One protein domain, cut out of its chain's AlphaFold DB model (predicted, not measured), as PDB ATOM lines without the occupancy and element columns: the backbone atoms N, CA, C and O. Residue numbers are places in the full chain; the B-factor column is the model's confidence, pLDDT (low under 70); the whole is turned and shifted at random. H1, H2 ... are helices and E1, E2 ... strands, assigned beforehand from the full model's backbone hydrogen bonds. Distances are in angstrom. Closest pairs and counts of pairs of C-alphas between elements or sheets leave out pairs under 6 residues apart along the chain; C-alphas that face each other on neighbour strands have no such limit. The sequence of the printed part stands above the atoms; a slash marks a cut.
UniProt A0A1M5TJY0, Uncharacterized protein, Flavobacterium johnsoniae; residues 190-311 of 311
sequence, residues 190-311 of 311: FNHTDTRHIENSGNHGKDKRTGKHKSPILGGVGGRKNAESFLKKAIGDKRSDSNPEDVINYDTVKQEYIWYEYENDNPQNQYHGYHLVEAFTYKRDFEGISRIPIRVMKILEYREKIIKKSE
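This is residues 190 to 311 of the 311 residues of an uncharacterized protein of Flavobacterium johnsoniae (UniProt A0A1M5TJY0). A small twisted sheet of three strands has H1 crossing over one face and the long last helix, H3, running beside its edge strand E1, while a long winding stretch without named elements, residues 190 to 219, lies toward the E3 side. The longest axis runs from this stretch to the end of H3. The printed part has 122 residues, under half of them in named elements, which follow as H1, E1, E2, E3, H2, H3; the class is mixed, helices and strands. The sheet's order is E1, E2, E3, all antiparallel. The whole is compact, with a radius of gyration of the C-alphas of 13.9 A, and rounded, spanning 39 by 31 by 29 A.

Residues 190 to 219 hold no named element. H1, residues 220 to 231, begins at C-alpha 220 (246.111, 131.999, 99.296) and is 16.2 A long. E1 is residues 247 to 251, 13.1 A. E2, residues 256 to 264, is the longest strand at 25.0 A. E3, residues 270 to 275, measures 17.1 A and ends at C-alpha 275 (236.902, 128.651, 104.642). H2 is the short helix of residues 286 to 290. H3, residues 294 to 309, is 23.0 A long and ends at C-alpha 309 (222.239, 148.163, 104.228).

E1, E2 and E3 form a meander, each strand the antiparallel neighbour of the one before, and the sheet is only just strongly twisted, with C-alphas up to 4.2 A off its best plane. In the hairpin E1 and E2, N 258 and O 249 are 2.8 A apart, within hydrogen-bond range; in the hairpin E2 and E3, N 261 and O 272 are 2.8 A apart. Residues 235 to 236 also pair, antiparallel, with residues 247 to 248 of E1. H1 is on the sheet at a height of 8.2 A, making two layers, a helix on one face of a sheet. It runs across the strands, at 78 degrees to E2 on the local plane; the closest C-alphas of H1 and E1 are those of Phe 230 and Asn 249, 6.5 A apart. H3 is on the sheet over E1, at a height of 9.6 A; the closest C-alphas of the two are those of Tyr 250 and Leu 300, 6.3 A apart. H2 only grazes the sheet, with residues 288 to 289. H1 is apart from H2 and H3. Every O i to N i+4 pair is within hydrogen-bond range in H2 and H3, and 6 of 8 in H1.

The two C-alphas farthest apart are those of Lys 208 and Ser 310, 42.4 A. The printed part has no cut and ends at residue 311, the chain's last. The link from H1 to E1 is long, with 15 residues. The mean pLDDT of the printed part is 77.4; among the residues under 70 are 237 to 244 and 305 to 311.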
ATOM      1  N   PHE A 190     246.191 134.861 114.920       88.25
ATOM      2  CA  PHE A 190     246.148 133.948 113.789       88.25
ATOM      3  C   PHE A 190     247.465 133.164 113.693       88.25
ATOM      4  O   PHE A 190     248.552 133.750 113.700       88.25
ATOM      5  N   ASN A 191     247.406 131.837 113.567       86.56
ATOM      6  CA  ASN A 191     248.603 131.034 113.365       86.56
ATOM      7  C   ASN A 191     249.104 131.149 111.916       86.56
ATOM      8  O   ASN A 191     248.576 130.555 110.977       86.56
ATOM      9  N   HIS A 192     250.197 131.886 111.723       81.88
ATOM     10  CA  HIS A 192     250.822 132.045 110.407       81.88
ATOM     11  C   HIS A 192     251.746 130.886 110.002       81.88
ATOM     12  O   HIS A 192     252.119 130.785 108.823       81.88
ATOM     13  N   THR A 193     252.127 130.034 110.955       76.56
ATOM     14  CA  THR A 193     253.093 128.948 110.747       76.56
ATOM     15  C   THR A 193     252.466 127.729 110.076       76.56
ATOM     16  O   THR A 193     253.153 127.037 109.325       76.56
ATOM     17  N   ASP A 194     251.157 127.510 110.241       71.50
ATOM     18  CA  ASP A 194     250.459 126.405 109.593       71.50
ATOM     19  C   ASP A 194     250.060 126.739 108.146       71.50
ATOM     20  O   ASP A 194     249.170 127.544 107.855       71.50
ATOM     21  N   THR A 195     250.737 126.097 107.195       70.94
ATOM     22  CA  THR A 195     250.497 126.266 105.757       70.94
ATOM     23  C   THR A 195     249.517 125.253 105.162       70.94
ATOM     24  O   THR A 195     249.220 125.357 103.973       70.94
ATOM     25  N   ARG A 196     248.994 124.293 105.946       64.69
ATOM     26  CA  ARG A 196     248.148 123.171 105.469       64.69
ATOM     27  C   ARG A 196     246.822 123.611 104.841       64.69
ATOM     28  O   ARG A 196     246.161 122.817 104.183       64.69
ATOM     29  N   HIS A 197     246.441 124.870 105.030       67.50
ATOM     30  CA  HIS A 197     245.189 125.435 104.538       67.50
ATOM     31  C   HIS A 197     245.413 126.591 103.558       67.50
ATOM     32  O   HIS A 197     244.491 127.328 103.270       67.50
ATOM     33  N   ILE A 198     246.609 126.794 103.006       73.94
ATOM     34  CA  ILE A 198     246.787 127.840 101.987       73.94
ATOM     35  C   ILE A 198     246.269 127.329 100.636       73.94
ATOM     36  O   ILE A 198     246.761 126.318 100.124       73.94
ATOM     37  N   GLU A 199     245.308 128.042 100.040       71.44
ATOM     38  CA  GLU A 199     244.896 127.836  98.646       71.44
ATOM     39  C   GLU A 199     246.122 127.878  97.715       71.44
ATOM     40  O   GLU A 199     246.968 128.763  97.826       71.44
ATOM     41  N   ASN A 200     246.224 126.908  96.803       67.81
ATOM     42  CA  ASN A 200     247.351 126.710  95.875       67.81
ATOM     43  C   ASN A 200     248.671 126.209  96.489       67.81
ATOM     44  O   ASN A 200     249.670 126.124  95.780       67.81
ATOM     45  N   SER A 201     248.703 125.809  97.766       69.12
ATOM     46  CA  SER A 201     249.891 125.145  98.338       69.12
ATOM     47  C   SER A 201     250.085 123.701  97.855       69.12
ATOM     48  O   SER A 201     251.137 123.112  98.091       69.12
ATOM     49  N   GLY A 202     249.067 123.102  97.220       61.75
ATOM     50  CA  GLY A 202     249.079 121.706  96.765       61.75
ATOM     51  C   GLY A 202     249.051 120.671  97.897       61.75
ATOM     52  O   GLY A 202     248.992 119.473  97.629       61.75
ATOM     53  N   ASN A 203     249.059 121.113  99.157       65.62
ATOM     54  CA  ASN A 203     249.115 120.262 100.337       65.62
ATOM     55  C   ASN A 203     248.004 120.636 101.325       65.62
ATOM     56  O   ASN A 203     248.250 121.225 102.374       65.62
ATOM     57  N   HIS A 204     246.777 120.248 100.985       66.88
ATOM     58  CA  HIS A 204     245.588 120.478 101.812       66.88
ATOM     59  C   HIS A 204     245.446 119.493 102.985       66.88
ATOM     60  O   HIS A 204     244.386 119.396 103.599       66.88
ATOM     61  N   GLY A 205     246.488 118.701 103.278       66.38
ATOM     62  CA  GLY A 205     246.412 117.597 104.232       66.38
ATOM     63  C   GLY A 205     245.228 116.656 103.964       66.38
ATOM     64  O   GLY A 205     244.551 116.725 102.936       66.38
ATOM     65  N   LYS A 206     244.969 115.753 104.905       71.44
ATOM     66  CA  LYS A 206     243.687 115.054 105.014       71.44
ATOM     67  C   LYS A 206     243.248 115.114 106.464       71.44
ATOM     68  O   LYS A 206     244.077 114.970 107.367       71.44
ATOM     69  N   ASP A 207     241.966 115.346 106.685       67.25
ATOM     70  CA  ASP A 207     241.369 115.150 107.991       67.25
ATOM     71  C   ASP A 207     241.493 113.666 108.378       67.25
ATOM     72  O   ASP A 207     241.186 112.771 107.588       67.25
ATOM     73  N   LYS A 208     242.004 113.388 109.582       66.00
ATOM     74  CA  LYS A 208     242.313 112.014 110.012       66.00
ATOM     75  C   LYS A 208     241.060 111.175 110.271       66.00
ATOM     76  O   LYS A 208     241.155 109.953 110.235       66.00
ATOM     77  N   ARG A 209     239.922 111.811 110.565       60.81
ATOM     78  CA  ARG A 209     238.664 111.137 110.920       60.81
ATOM     79  C   ARG A 209     237.844 110.802 109.677       60.81
ATOM     80  O   ARG A 209     237.271 109.726 109.589       60.81
ATOM     81  N   THR A 210     237.815 111.710 108.709       69.50
ATOM     82  CA  THR A 210     236.984 111.620 107.500       69.50
ATOM     83  C   THR A 210     237.774 111.223 106.253       69.50
ATOM     84  O   THR A 210     237.185 110.814 105.257       69.50
ATOM     85  N   GLY A 211     239.104 111.369 106.264       71.44
ATOM     86  CA  GLY A 211     239.969 111.139 105.103       71.44
ATOM     87  C   GLY A 211     239.822 112.179 103.982       71.44
ATOM     88  O   GLY A 211     240.528 112.080 102.973       71.44
ATOM     89  N   LYS A 212     238.932 113.170 104.143       78.62
ATOM     90  CA  LYS A 212     238.710 114.259 103.185       78.62
ATOM     91  C   LYS A 212     239.863 115.260 103.242       78.62
ATOM     92  O   LYS A 212     240.512 115.426 104.275       78.62
ATOM     93  N   HIS A 213     240.139 115.921 102.121       80.25
ATOM     94  CA  HIS A 213     241.103 117.021 102.097       80.25
ATOM     95  C   HIS A 213     240.576 118.195 102.913       80.25
ATOM     96  O   HIS A 213     239.383 118.490 102.843       80.25
ATOM     97  N   LYS A 214     241.452 118.834 103.692       73.75
ATOM     98  CA  LYS A 214     241.031 119.937 104.547       73.75
ATOM     99  C   LYS A 214     240.735 121.178 103.714       73.75
ATOM    100  O   LYS A 214     241.410 121.452 102.720       73.75
ATOM    101  N   SER A 215     239.744 121.934 104.153       84.19
ATOM    102  CA  SER A 215     239.298 123.141 103.477       84.19
ATOM    103  C   SER A 215     240.371 124.242 103.526       84.19
ATOM    104  O   SER A 215     241.048 124.381 104.542       84.19
ATOM    105  N   PRO A 216     240.598 125.008 102.452       88.44
ATOM    106  CA  PRO A 216     241.611 126.053 102.404       88.44
ATOM    107  C   PRO A 216     241.081 127.406 102.880       88.44
ATOM    108  O   PRO A 216     239.885 127.660 102.918       88.44
ATOM    109  N   ILE A 217     242.008 128.314 103.152       89.38
ATOM    110  CA  ILE A 217     241.821 129.755 103.122       89.38
ATOM    111  C   ILE A 217     241.873 130.212 101.670       89.38
ATOM    112  O   ILE A 217     242.922 130.133 101.021       89.38
ATOM    113  N   LEU A 218     240.751 130.730 101.186       87.19
ATOM    114  CA  LEU A 218     240.594 131.343  99.874       87.19
ATOM    115  C   LEU A 218     241.383 132.658  99.772       87.19
ATOM    116  O   LEU A 218     241.392 133.483 100.683       87.19
ATOM    117  N   GLY A 219     242.007 132.903  98.621       83.50
ATOM    118  CA  GLY A 219     242.935 134.009  98.371       83.50
ATOM    119  C   GLY A 219     244.405 133.699  98.689       83.50
ATOM    120  O   GLY A 219     245.234 134.614  98.687       83.50
ATOM    121  N   GLY A 220     244.748 132.443  98.988       80.12
ATOM    122  CA  GLY A 220     246.111 131.999  99.296       80.12
ATOM    123  C   GLY A 220     246.770 132.786 100.437       80.12
ATOM    124  O   GLY A 220     246.142 133.119 101.441       80.12
ATOM    125  N   VAL A 221     248.057 133.121 100.285       78.50
ATOM    126  CA  VAL A 221     248.809 133.910 101.286       78.50
ATOM    127  C   VAL A 221     248.175 135.287 101.522       78.50
ATOM    128  O   VAL A 221     248.192 135.779 102.647       78.50
ATOM    129  N   GLY A 222     247.579 135.898 100.490       75.94
ATOM    130  CA  GLY A 222     246.843 137.160 100.622       75.94
ATOM    131  C   GLY A 222     245.556 137.009 101.436       75.94
ATOM    132  O   GLY A 222     245.242 137.871 102.253       75.94
ATOM    133  N   GLY A 223     244.868 135.875 101.283       81.62
ATOM    134  CA  GLY A 223     243.668 135.514 102.040       81.62
ATOM    135  C   GLY A 223     243.900 135.411 103.546       81.62
ATOM    136  O   GLY A 223     243.004 135.727 104.321       81.62
ATOM    137  N   ARG A 224     245.124 135.074 103.980       85.19
ATOM    138  CA  ARG A 224     245.481 135.013 105.407       85.19
ATOM    139  C   ARG A 224     245.287 136.341 106.130       85.19
ATOM    140  O   ARG A 224     244.796 136.334 107.247       85.19
ATOM    141  N   LYS A 225     245.633 137.469 105.500       85.50
ATOM    142  CA  LYS A 225     245.453 138.796 106.116       85.50
ATOM    143  C   LYS A 225     243.974 139.116 106.335       85.50
ATOM    144  O   LYS A 225     243.605 139.687 107.356       85.50
ATOM    145  N   ASN A 226     243.125 138.712 105.390       87.56
ATOM    146  CA  ASN A 226     241.680 138.870 105.524       87.56
ATOM    147  C   ASN A 226     241.145 137.951 106.625       87.56
ATOM    148  O   ASN A 226     240.437 138.419 107.510       87.56
ATOM    149  N   ALA A 227     241.541 136.675 106.624       89.44
ATOM    150  CA  ALA A 227     241.158 135.723 107.661       89.44
ATOM    151  C   ALA A 227     241.603 136.184 109.061       89.44
ATOM    152  O   ALA A 227     240.824 136.100 110.001       89.44
ATOM    153  N   GLU A 228     242.804 136.737 109.211       90.94
ATOM    154  CA  GLU A 228     243.276 137.340 110.462       90.94
ATOM    155  C   GLU A 228     242.408 138.539 110.883       90.94
ATOM    156  O   GLU A 228     242.004 138.649 112.040       90.94
ATOM    157  N   SER A 229     242.049 139.417 109.944       89.75
ATOM    158  CA  SER A 229     241.150 140.540 110.232       89.75
ATOM    159  C   SER A 229     239.756 140.074 110.665       89.75
ATOM    160  O   SER A 229     239.159 140.674 111.561       89.75
ATOM    161  N   PHE A 230     239.223 139.019 110.045       90.62
ATOM    162  CA  PHE A 230     237.927 138.448 110.409       90.62
ATOM    163  C   PHE A 230     237.981 137.674 111.732       90.62
ATOM    164  O   PHE A 230     237.001 137.710 112.474       90.62
ATOM    165  N   LEU A 231     239.112 137.060 112.097       90.62
ATOM    166  CA  LEU A 231     239.275 136.340 113.367       90.62
ATOM    167  C   LEU A 231     238.964 137.235 114.573       90.62
ATOM    168  O   LEU A 231     238.290 136.809 115.511       90.62
ATOM    169  N   LYS A 232     239.371 138.509 114.518       84.69
ATOM    170  CA  LYS A 232     239.089 139.493 115.579       84.69
ATOM    171  C   LYS A 232     237.596 139.592 115.893       84.69
ATOM    172  O   LYS A 232     237.223 139.734 117.050       84.69
ATOM    173  N   LYS A 233     236.754 139.435 114.866       83.06
ATOM    174  CA  LYS A 233     235.291 139.501 114.963       83.06
ATOM    175  C   LYS A 233     234.597 138.145 115.046       83.06
ATOM    176  O   LYS A 233     233.372 138.101 115.151       83.06
ATOM    177  N   ALA A 234     235.342 137.045 115.003       86.56
ATOM    178  CA  ALA A 234     234.769 135.709 115.049       86.56
ATOM    179  C   ALA A 234     234.039 135.447 116.376       86.56
ATOM    180  O   ALA A 234     234.265 136.131 117.382       86.56
ATOM    181  N   ILE A 235     233.114 134.497 116.353       76.75
ATOM    182  CA  ILE A 235     232.264 134.140 117.486       76.75
ATOM    183  C   ILE A 235     232.136 132.625 117.607       76.75
ATOM    184  O   ILE A 235     231.892 131.948 116.611       76.75
ATOM    185  N   GLY A 236     232.315 132.100 118.813       71.56
ATOM    186  CA  GLY A 236     232.098 130.695 119.148       71.56
ATOM    187  C   GLY A 236     230.829 130.465 119.965       71.56
ATOM    188  O   GLY A 236     230.166 131.400 120.410       71.56
ATOM    189  N   ASP A 237     230.495 129.195 120.184       63.41
ATOM    190  CA  ASP A 237     229.475 128.782 121.151       63.41
ATOM    191  C   ASP A 237     230.120 127.851 122.169       63.41
ATOM    192  O   ASP A 237     230.394 126.686 121.889       63.41
ATOM    193  N   LYS A 238     230.344 128.366 123.374       57.28
ATOM    194  CA  LYS A 238     231.021 127.637 124.452       57.28
ATOM    195  C   LYS A 238     230.210 126.461 125.000       57.28
ATOM    196  O   LYS A 238     230.732 125.672 125.773       57.28
ATOM    197  N   ARG A 239     228.945 126.326 124.588       49.09
ATOM    198  CA  ARG A 239     228.103 125.148 124.856       49.09
ATOM    199  C   ARG A 239     228.216 124.078 123.774       49.09
ATOM    200  O   ARG A 239     227.479 123.104 123.816       49.09
ATOM    201  N   SER A 240     229.044 124.291 122.754       58.16
ATOM    202  CA  SER A 240     229.288 123.286 121.728       58.16
ATOM    203  C   SER A 240     230.019 122.107 122.358       58.16
ATOM    204  O   SER A 240     231.158 122.251 122.795       58.16
ATOM    205  N   ASP A 241     229.376 120.941 122.381       52.81
ATOM    206  CA  ASP A 241     229.929 119.728 122.994       52.81
ATOM    207  C   ASP A 241     231.216 119.249 122.309       52.81
ATOM    208  O   ASP A 241     232.017 118.525 122.897       52.81
ATOM    209  N   SER A 242     231.404 119.608 121.035       58.44
ATOM    210  CA  SER A 242     232.516 119.110 120.232       58.44
ATOM    211  C   SER A 242     233.774 119.960 120.354       58.44
ATOM    212  O   SER A 242     234.837 119.387 120.554       58.44
ATOM    213  N   ASN A 243     233.652 121.284 120.214       68.69
ATOM    214  CA  ASN A 243     234.777 122.225 120.175       68.69
ATOM    215  C   ASN A 243     234.309 123.600 120.714       68.69
ATOM    216  O   ASN A 243     233.966 124.486 119.925       68.69
ATOM    217  N   PRO A 244     234.209 123.782 122.039       63.56
ATOM    218  CA  PRO A 244     233.709 125.021 122.645       63.56
ATOM    219  C   PRO A 244     234.665 126.219 122.490       63.56
ATOM    220  O   PRO A 244     234.285 127.365 122.739       63.56
ATOM    221  N   GLU A 245     235.919 125.994 122.106       76.75
ATOM    222  CA  GLU A 245     236.922 127.034 121.867       76.75
ATOM    223  C   GLU A 245     236.928 127.576 120.441       76.75
ATOM    224  O   GLU A 245     237.431 128.684 120.228       76.75
ATOM    225  N   ASP A 246     236.361 126.828 119.496       85.12
ATOM    226  CA  ASP A 246     236.333 127.203 118.089       85.12
ATOM    227  C   ASP A 246     235.429 128.411 117.858       85.12
ATOM    228  O   ASP A 246     234.364 128.568 118.462       85.12
ATOM    229  N   VAL A 247     235.851 129.260 116.926       88.06
ATOM    230  CA  VAL A 247     235.126 130.478 116.571       88.06
ATOM    231  C   VAL A 247     234.883 130.535 115.072       88.06
ATOM    232  O   VAL A 247     235.656 130.013 114.273       88.06
ATOM    233  N   ILE A 248     233.795 131.179 114.670       90.94
ATOM    234  CA  ILE A 248     233.358 131.248 113.277       90.94
ATOM    235  C   ILE A 248     233.113 132.707 112.895       90.94
ATOM    236  O   ILE A 248     232.655 133.519 113.701       90.94
ATOM    237  N   ASN A 249     233.419 133.060 111.649       92.44
ATOM    238  CA  ASN A 249     232.990 134.322 111.056       92.44
ATOM    239  C   ASN A 249     232.528 134.131 109.608       92.44
ATOM    240  O   ASN A 249     232.687 133.058 109.033       92.44
ATOM    241  N   TYR A 250     231.962 135.177 109.014       91.19
ATOM    242  CA  TYR A 250     231.623 135.229 107.599       91.19
ATOM    243  C   TYR A 250     232.579 136.175 106.861       91.19
ATOM    244  O   TYR A 250     232.676 137.357 107.196       91.19
ATOM    245  N   ASP A 251     233.297 135.652 105.868       91.25
ATOM    246  CA  ASP A 251     234.155 136.438 104.985       91.25
ATOM    247  C   ASP A 251     233.296 137.096 103.913       91.25
ATOM    248  O   ASP A 251     232.893 136.464 102.937       91.25
ATOM    249  N   THR A 252     233.030 138.388 104.072       87.38
ATOM    250  CA  THR A 252     232.201 139.146 103.129       87.38
ATOM    251  C   THR A 252     232.850 139.327 101.755       87.38
ATOM    252  O   THR A 252     232.137 139.525 100.775       87.38
ATOM    253  N   VAL A 253     234.180 139.225 101.650       87.19
ATOM    254  CA  VAL A 253     234.914 139.352 100.379       87.19
ATOM    255  C   VAL A 253     234.813 138.061  99.573       87.19
ATOM    256  O   VAL A 253     234.688 138.097  98.349       87.19
ATOM    257  N   LYS A 254     234.894 136.911 100.249       88.69
ATOM    258  CA  LYS A 254     234.799 135.583  99.623       88.69
ATOM    259  C   LYS A 254     233.393 134.994  99.630       88.69
ATOM    260  O   LYS A 254     233.166 134.018  98.929       88.69
ATOM    261  N   GLN A 255     232.472 135.616 100.361       89.62
ATOM    262  CA  GLN A 255     231.092 135.183 100.563       89.62
ATOM    263  C   GLN A 255     230.962 133.776 101.163       89.62
ATOM    264  O   GLN A 255     230.008 133.049 100.874       89.62
ATOM    265  N   GLU A 256     231.901 133.405 102.032       92.44
ATOM    266  CA  GLU A 256     231.962 132.083 102.655       92.44
ATOM    267  C   GLU A 256     232.274 132.178 104.151       92.44
ATOM    268  O   GLU A 256     232.917 133.119 104.617       92.44
ATOM    269  N   TYR A 257     231.826 131.182 104.917       93.12
ATOM    270  CA  TYR A 257     232.152 131.081 106.340       93.12
ATOM    271  C   TYR A 257     233.614 130.686 106.533       93.12
ATOM    272  O   TYR A 257     234.122 129.827 105.811       93.12
ATOM    273  N   ILE A 258     234.270 131.275 107.532       93.81
ATOM    274  CA  ILE A 258     235.590 130.865 108.012       93.81
ATOM    275  C   ILE A 258     235.418 130.235 109.389       93.81
ATOM    276  O   ILE A 258     234.910 130.882 110.307       93.81
ATOM    277  N   TRP A 259     235.865 128.992 109.522       92.75
ATOM    278  CA  TRP A 259     236.011 128.312 110.800       92.75
ATOM    279  C   TRP A 259     237.433 128.506 111.310       92.75
ATOM    280  O   TRP A 259     238.391 128.359 110.547       92.75
ATOM    281  N   TYR A 260     237.573 128.836 112.586       91.56
ATOM    282  CA  TYR A 260     238.852 128.989 113.258       91.56
ATOM    283  C   TYR A 260     238.946 127.957 114.374       91.56
ATOM    284  O   TYR A 260     238.272 128.075 115.397       91.56
ATOM    285  N   GLU A 261     239.785 126.953 114.145       89.25
ATOM    286  CA  GLU A 261     240.119 125.940 115.137       89.25
ATOM    287  C   GLU A 261     241.048 126.544 116.181       89.25
ATOM    288  O   GLU A 261     242.051 127.182 115.839       89.25
ATOM    289  N   TYR A 262     240.716 126.346 117.449       86.50
ATOM    290  CA  TYR A 262     241.598 126.722 118.542       86.50
ATOM    291  C   TYR A 262     242.808 125.783 118.612       86.50
ATOM    292  O   TYR A 262     242.665 124.561 118.550       86.50
ATOM    293  N   GLU A 263     244.013 126.336 118.750       83.38
ATOM    294  CA  GLU A 263     245.239 125.536 118.804       83.38
ATOM    295  C   GLU A 263     245.865 125.483 120.195       83.38
ATOM    296  O   GLU A 263     246.198 124.392 120.663       83.38
ATOM    297  N   ASN A 264     246.110 126.639 120.824       77.56
ATOM    298  CA  ASN A 264     246.775 126.724 122.127       77.56
ATOM    299  C   ASN A 264     246.767 128.140 122.741       77.56
ATOM    300  O   ASN A 264     246.539 129.146 122.067       77.56
ATOM    301  N   ASP A 265     247.155 128.193 124.020       69.75
ATOM    302  CA  ASP A 265     247.312 129.406 124.833       69.75
ATOM    303  C   ASP A 265     248.750 129.966 124.866       69.75
ATOM    304  O   ASP A 265     249.044 130.859 125.660       69.75
ATOM    305  N   ASN A 266     249.692 129.474 124.052       60.53
ATOM    306  CA  ASN A 266     251.096 129.909 124.120       60.53
ATOM    307  C   ASN A 266     251.777 129.844 122.737       60.53
ATOM    308  O   ASN A 266     252.067 128.739 122.274       60.53
ATOM    309  N   PRO A 267     252.091 130.983 122.075       55.22
ATOM    310  CA  PRO A 267     252.369 132.306 122.658       55.22
ATOM    311  C   PRO A 267     251.180 133.140 123.156       55.22
ATOM    312  O   PRO A 267     251.444 134.044 123.937       55.22
ATOM    313  N   GLN A 268     249.934 132.845 122.756       67.94
ATOM    314  CA  GLN A 268     248.649 133.178 123.423       67.94
ATOM    315  C   GLN A 268     247.488 133.105 122.429       67.94
ATOM    316  O   GLN A 268     247.590 133.660 121.335       67.94
ATOM    317  N   ASN A 269     246.390 132.462 122.843       69.62
ATOM    318  CA  ASN A 269     245.085 132.439 122.177       69.62
ATOM    319  C   ASN A 269     245.165 132.273 120.646       69.62
ATOM    320  O   ASN A 269     244.700 133.127 119.879       69.62
ATOM    321  N   GLN A 270     245.870 131.224 120.212       86.38
ATOM    322  CA  GLN A 270     246.164 130.973 118.808       86.38
ATOM    323  C   GLN A 270     245.050 130.194 118.123       86.38
ATOM    324  O   GLN A 270     244.562 129.186 118.634       86.38
ATOM    325  N   TYR A 271     244.716 130.648 116.921       89.25
ATOM    326  CA  TYR A 271     243.699 130.059 116.072       89.25
ATOM    327  C   TYR A 271     244.230 129.782 114.681       89.25
ATOM    328  O   TYR A 271     244.937 130.601 114.083       89.25
ATOM    329  N   HIS A 272     243.778 128.673 114.117       88.19
ATOM    330  CA  HIS A 272     244.040 128.308 112.742       88.19
ATOM    331  C   HIS A 272     242.745 128.325 111.921       88.19
ATOM    332  O   HIS A 272     241.775 127.658 112.261       88.19
ATOM    333  N   GLY A 273     242.714 129.107 110.837       89.44
ATOM    334  CA  GLY A 273     241.499 129.345 110.048       89.44
ATOM    335  C   GLY A 273     241.404 128.562 108.737       89.44
ATOM    336  O   GLY A 273     242.417 128.250 108.107       89.44
ATOM    337  N   TYR A 274     240.177 128.315 108.276       90.50
ATOM    338  CA  TYR A 274     239.868 127.845 106.922       90.50
ATOM    339  C   TYR A 274     238.445 128.206 106.487       90.50
ATOM    340  O   TYR A 274     237.526 128.230 107.301       90.50
ATOM    341  N   HIS A 275     238.245 128.466 105.191       92.88
ATOM    342  CA  HIS A 275     236.902 128.651 104.642       92.88
ATOM    343  C   HIS A 275     236.185 127.305 104.562       92.88
ATOM    344  O   HIS A 275     236.803 126.300 104.224       92.88
ATOM    345  N   LEU A 276     234.881 127.269 104.829       91.69
ATOM    346  CA  LEU A 276     234.057 126.061 104.727       91.69
ATOM    347  C   LEU A 276     233.716 125.749 103.264       91.69
ATOM    348  O   LEU A 276     232.587 125.920 102.801       91.69
ATOM    349  N   VAL A 277     234.730 125.291 102.529       91.00
ATOM    350  CA  VAL A 277     234.656 124.910 101.116       91.00
ATOM    351  C   VAL A 277     235.454 123.638 100.830       91.00
ATOM    352  O   VAL A 277     236.434 123.320 101.499       91.00
ATOM    353  N   GLU A 278     235.087 122.918  99.779       87.88
ATOM    354  CA  GLU A 278     235.847 121.780  99.273       87.88
ATOM    355  C   GLU A 278     237.240 122.203  98.774       87.88
ATOM    356  O   GLU A 278     237.390 123.174  98.030       87.88
ATOM    357  N   ALA A 279     238.267 121.414  99.108       83.69
ATOM    358  CA  ALA A 279     239.661 121.836  98.968       83.69
ATOM    359  C   ALA A 279     240.145 122.188  97.554       83.69
ATOM    360  O   ALA A 279     241.039 123.018  97.403       83.69
ATOM    361  N   PHE A 280     239.570 121.559  96.529       81.88
ATOM    362  CA  PHE A 280     240.004 121.725  95.137       81.88
ATOM    363  C   PHE A 280     238.932 122.311  94.223       81.88
ATOM    364  O   PHE A 280     239.255 122.842  93.165       81.88
ATOM    365  N   THR A 281     237.660 122.162  94.587       84.94
ATOM    366  CA  THR A 281     236.541 122.664  93.780       84.94
ATOM    367  C   THR A 281     236.056 124.020  94.280       84.94
ATOM    368  O   THR A 281     235.335 124.699  93.552       84.94
ATOM    369  N   TYR A 282     236.411 124.383  95.520       87.38
ATOM    370  CA  TYR A 282     235.946 125.568  96.241       87.38
ATOM    371  C   TYR A 282     234.421 125.676  96.325       87.38
ATOM    372  O   TYR A 282     233.874 126.746  96.575       87.38
ATOM    373  N   LYS A 283     233.718 124.555  96.123       90.19
ATOM    374  CA  LYS A 283     232.283 124.468  96.367       90.19
ATOM    375  C   LYS A 283     232.024 124.543  97.861       90.19
ATOM    376  O   LYS A 283     232.806 124.025  98.651       90.19
ATOM    377  N   ARG A 284     230.903 125.149  98.225       89.75
ATOM    378  CA  ARG A 284     230.478 125.303  99.613       89.75
ATOM    379  C   ARG A 284     230.396 123.956 100.339       89.75
ATOM    380  O   ARG A 284     229.756 123.023  99.852       89.75
ATOM    381  N   ASP A 285     231.012 123.877 101.514       88.31
ATOM    382  CA  ASP A 285     230.964 122.707 102.389       88.31
ATOM    383  C   ASP A 285     229.703 122.757 103.261       88.31
ATOM    384  O   ASP A 285     229.712 123.225 104.400       88.31
ATOM    385  N   PHE A 286     228.584 122.287 102.708       88.06
ATOM    386  CA  PHE A 286     227.307 122.245 103.426       88.06
ATOM    387  C   PHE A 286     227.352 121.376 104.690       88.06
ATOM    388  O   PHE A 286     226.599 121.636 105.626       88.06
ATOM    389  N   GLU A 287     228.222 120.362 104.726       86.38
ATOM    390  CA  GLU A 287     228.396 119.497 105.893       86.38
ATOM    391  C   GLU A 287     229.146 120.228 107.011       86.38
ATOM    392  O   GLU A 287     228.773 120.122 108.174       86.38
ATOM    393  N   GLY A 288     230.184 120.996 106.674       85.69
ATOM    394  CA  GLY A 288     230.854 121.882 107.623       85.69
ATOM    395  C   GLY A 288     229.916 122.970 108.150       85.69
ATOM    396  O   GLY A 288     229.856 123.211 109.354       85.69
ATOM    397  N   ILE A 289     229.126 123.586 107.266       87.25
ATOM    398  CA  ILE A 289     228.188 124.658 107.635       87.25
ATOM    399  C   ILE A 289     227.079 124.154 108.561       87.25
ATOM    400  O   ILE A 289     226.724 124.852 109.507       87.25
ATOM    401  N   SER A 290     226.546 122.948 108.341       82.56
ATOM    402  CA  SER A 290     225.485 122.398 109.198       82.56
ATOM    403  C   SER A 290     225.940 122.110 110.632       82.56
ATOM    404  O   SER A 290     225.101 121.954 111.515       82.56
ATOM    405  N   ARG A 291     227.257 122.066 110.875       83.25
ATOM    406  CA  ARG A 291     227.849 121.923 112.213       83.25
ATOM    407  C   ARG A 291     228.009 123.253 112.940       83.25
ATOM    408  O   ARG A 291     228.291 123.241 114.135       83.25
ATOM    409  N   ILE A 292     227.854 124.388 112.255       79.00
ATOM    410  CA  ILE A 292     227.895 125.687 112.924       79.00
ATOM    411  C   ILE A 292     226.673 125.771 113.849       79.00
ATOM    412  O   ILE A 292     225.543 125.591 113.382       79.00
ATOM    413  N   PRO A 293     226.859 126.084 115.144       71.12
ATOM    414  CA  PRO A 293     225.743 126.289 116.053       71.12
ATOM    415  C   PRO A 293     224.758 127.314 115.485       71.12
ATOM    416  O   PRO A 293     225.151 128.409 115.075       71.12
ATOM    417  N   ILE A 294     223.460 126.992 115.499       64.25
ATOM    418  CA  ILE A 294     222.394 127.838 114.922       64.25
ATOM    419  C   ILE A 294     222.481 129.286 115.432       64.25
ATOM    420  O   ILE A 294     222.231 130.240 114.700       64.25
ATOM    421  N   ARG A 295     222.893 129.459 116.687       59.69
ATOM    422  CA  ARG A 295     223.035 130.757 117.354       59.69
ATOM    423  C   ARG A 295     224.136 131.602 116.733       59.69
ATOM    424  O   ARG A 295     223.919 132.770 116.430       59.69
ATOM    425  N   VAL A 296     225.285 130.983 116.475       70.44
ATOM    426  CA  VAL A 296     226.402 131.611 115.767       70.44
ATOM    427  C   VAL A 296     225.963 132.005 114.358       70.44
ATOM    428  O   VAL A 296     226.158 133.150 113.960       70.44
ATOM    429  N   MET A 297     225.274 131.108 113.641       71.81
ATOM    430  CA  MET A 297     224.754 131.395 112.298       71.81
ATOM    431  C   MET A 297     223.860 132.635 112.270       71.81
ATOM    432  O   MET A 297     224.067 133.519 111.441       71.81
ATOM    433  N   LYS A 298     222.908 132.744 113.201       62.16
ATOM    434  CA  LYS A 298     221.980 133.882 113.262       62.16
ATOM    435  C   LYS A 298     222.702 135.223 113.416       62.16
ATOM    436  O   LYS A 298     222.336 136.199 112.762       62.16
ATOM    437  N   ILE A 299     223.752 135.261 114.230       65.00
ATOM    438  CA  ILE A 299     224.541 136.474 114.488       65.00
ATOM    439  C   ILE A 299     225.349 136.874 113.258       65.00
ATOM    440  O   ILE A 299     225.367 138.048 112.880       65.00
ATOM    441  N   LEU A 300     225.956 135.902 112.578       76.81
ATOM    442  CA  LEU A 300     226.670 136.157 111.330       76.81
ATOM    443  C   LEU A 300     225.725 136.656 110.224       76.81
ATOM    444  O   LEU A 300     226.040 137.648 109.567       76.81
ATOM    445  N   GLU A 301     224.541 136.050 110.076       73.00
ATOM    446  CA  GLU A 301     223.504 136.491 109.125       73.00
ATOM    447  C   GLU A 301     223.075 137.945 109.370       73.00
ATOM    448  O   GLU A 301     222.809 138.701 108.434       73.00
ATOM    449  N   TYR A 302     222.986 138.362 110.631       68.12
ATOM    450  CA  TYR A 302     222.631 139.736 110.958       68.12
ATOM    451  C   TYR A 302     223.737 140.732 110.633       68.12
ATOM    452  O   TYR A 302     223.460 141.767 110.021       68.12
ATOM    453  N   ARG A 303     224.988 140.417 110.989       71.50
ATOM    454  CA  ARG A 303     226.141 141.259 110.638       71.50
ATOM    455  C   ARG A 303     226.221 141.466 109.129       71.50
ATOM    456  O   ARG A 303     226.424 142.590 108.676       71.50
ATOM    457  N   GLU A 304     225.974 140.414 108.352       74.62
ATOM    458  CA  GLU A 304     225.909 140.492 106.893       74.62
ATOM    459  C   GLU A 304     224.777 141.422 106.412       74.62
ATOM    460  O   GLU A 304     224.989 142.262 105.534       74.62
ATOM    461  N   LYS A 305     223.579 141.327 107.007       66.38
ATOM    462  CA  LYS A 305     222.440 142.203 106.680       66.38
ATOM    463  C   LYS A 305     222.718 143.676 106.976       66.38
ATOM    464  O   LYS A 305     222.257 144.520 106.211       66.38
ATOM    465  N   ILE A 306     223.432 143.998 108.057       60.09
ATOM    466  CA  ILE A 306     223.833 145.384 108.348       60.09
ATOM    467  C   ILE A 306     224.761 145.909 107.259       60.09
ATOM    468  O   ILE A 306     224.512 146.990 106.734       60.09
ATOM    469  N   ILE A 307     225.795 145.142 106.901       62.81
ATOM    470  CA  ILE A 307     226.789 145.556 105.900       62.81
ATOM    471  C   ILE A 307     226.102 145.867 104.564       62.81
ATOM    472  O   ILE A 307     226.327 146.929 103.991       62.81
ATOM    473  N   LYS A 308     225.163 145.016 104.134       58.56
ATOM    474  CA  LYS A 308     224.384 145.224 102.900       58.56
ATOM    475  C   LYS A 308     223.451 146.440 102.925       58.56
ATOM    476  O   LYS A 308     223.032 146.886 101.868       58.56
ATOM    477  N   LYS A 309     223.064 146.945 104.102       52.09
ATOM    478  CA  LYS A 309     222.239 148.163 104.228       52.09
ATOM    479  C   LYS A 309     223.070 149.450 104.228       52.09
ATOM    480  O   LYS A 309     222.491 150.525 104.102       52.09
ATOM    481  N   SER A 310     224.381 149.349 104.449       49.81
ATOM    482  CA  SER A 310     225.306 150.490 104.482       49.81
ATOM    483  C   SER A 310     226.024 150.763 103.155       49.81
ATOM    484  O   SER A 310     226.752 151.751 103.071       49.81
ATOM    485  N   GLU A 311     225.831 149.896 102.160       46.59
ATOM    486  CA  GLU A 311     226.279 150.045 100.764       46.59
ATOM    487  C   GLU A 311     225.167 150.652  99.896       46.59
ATOM    488  O   GLU A 311     225.505 151.476  99.014       46.59
TER     489      GLU A 311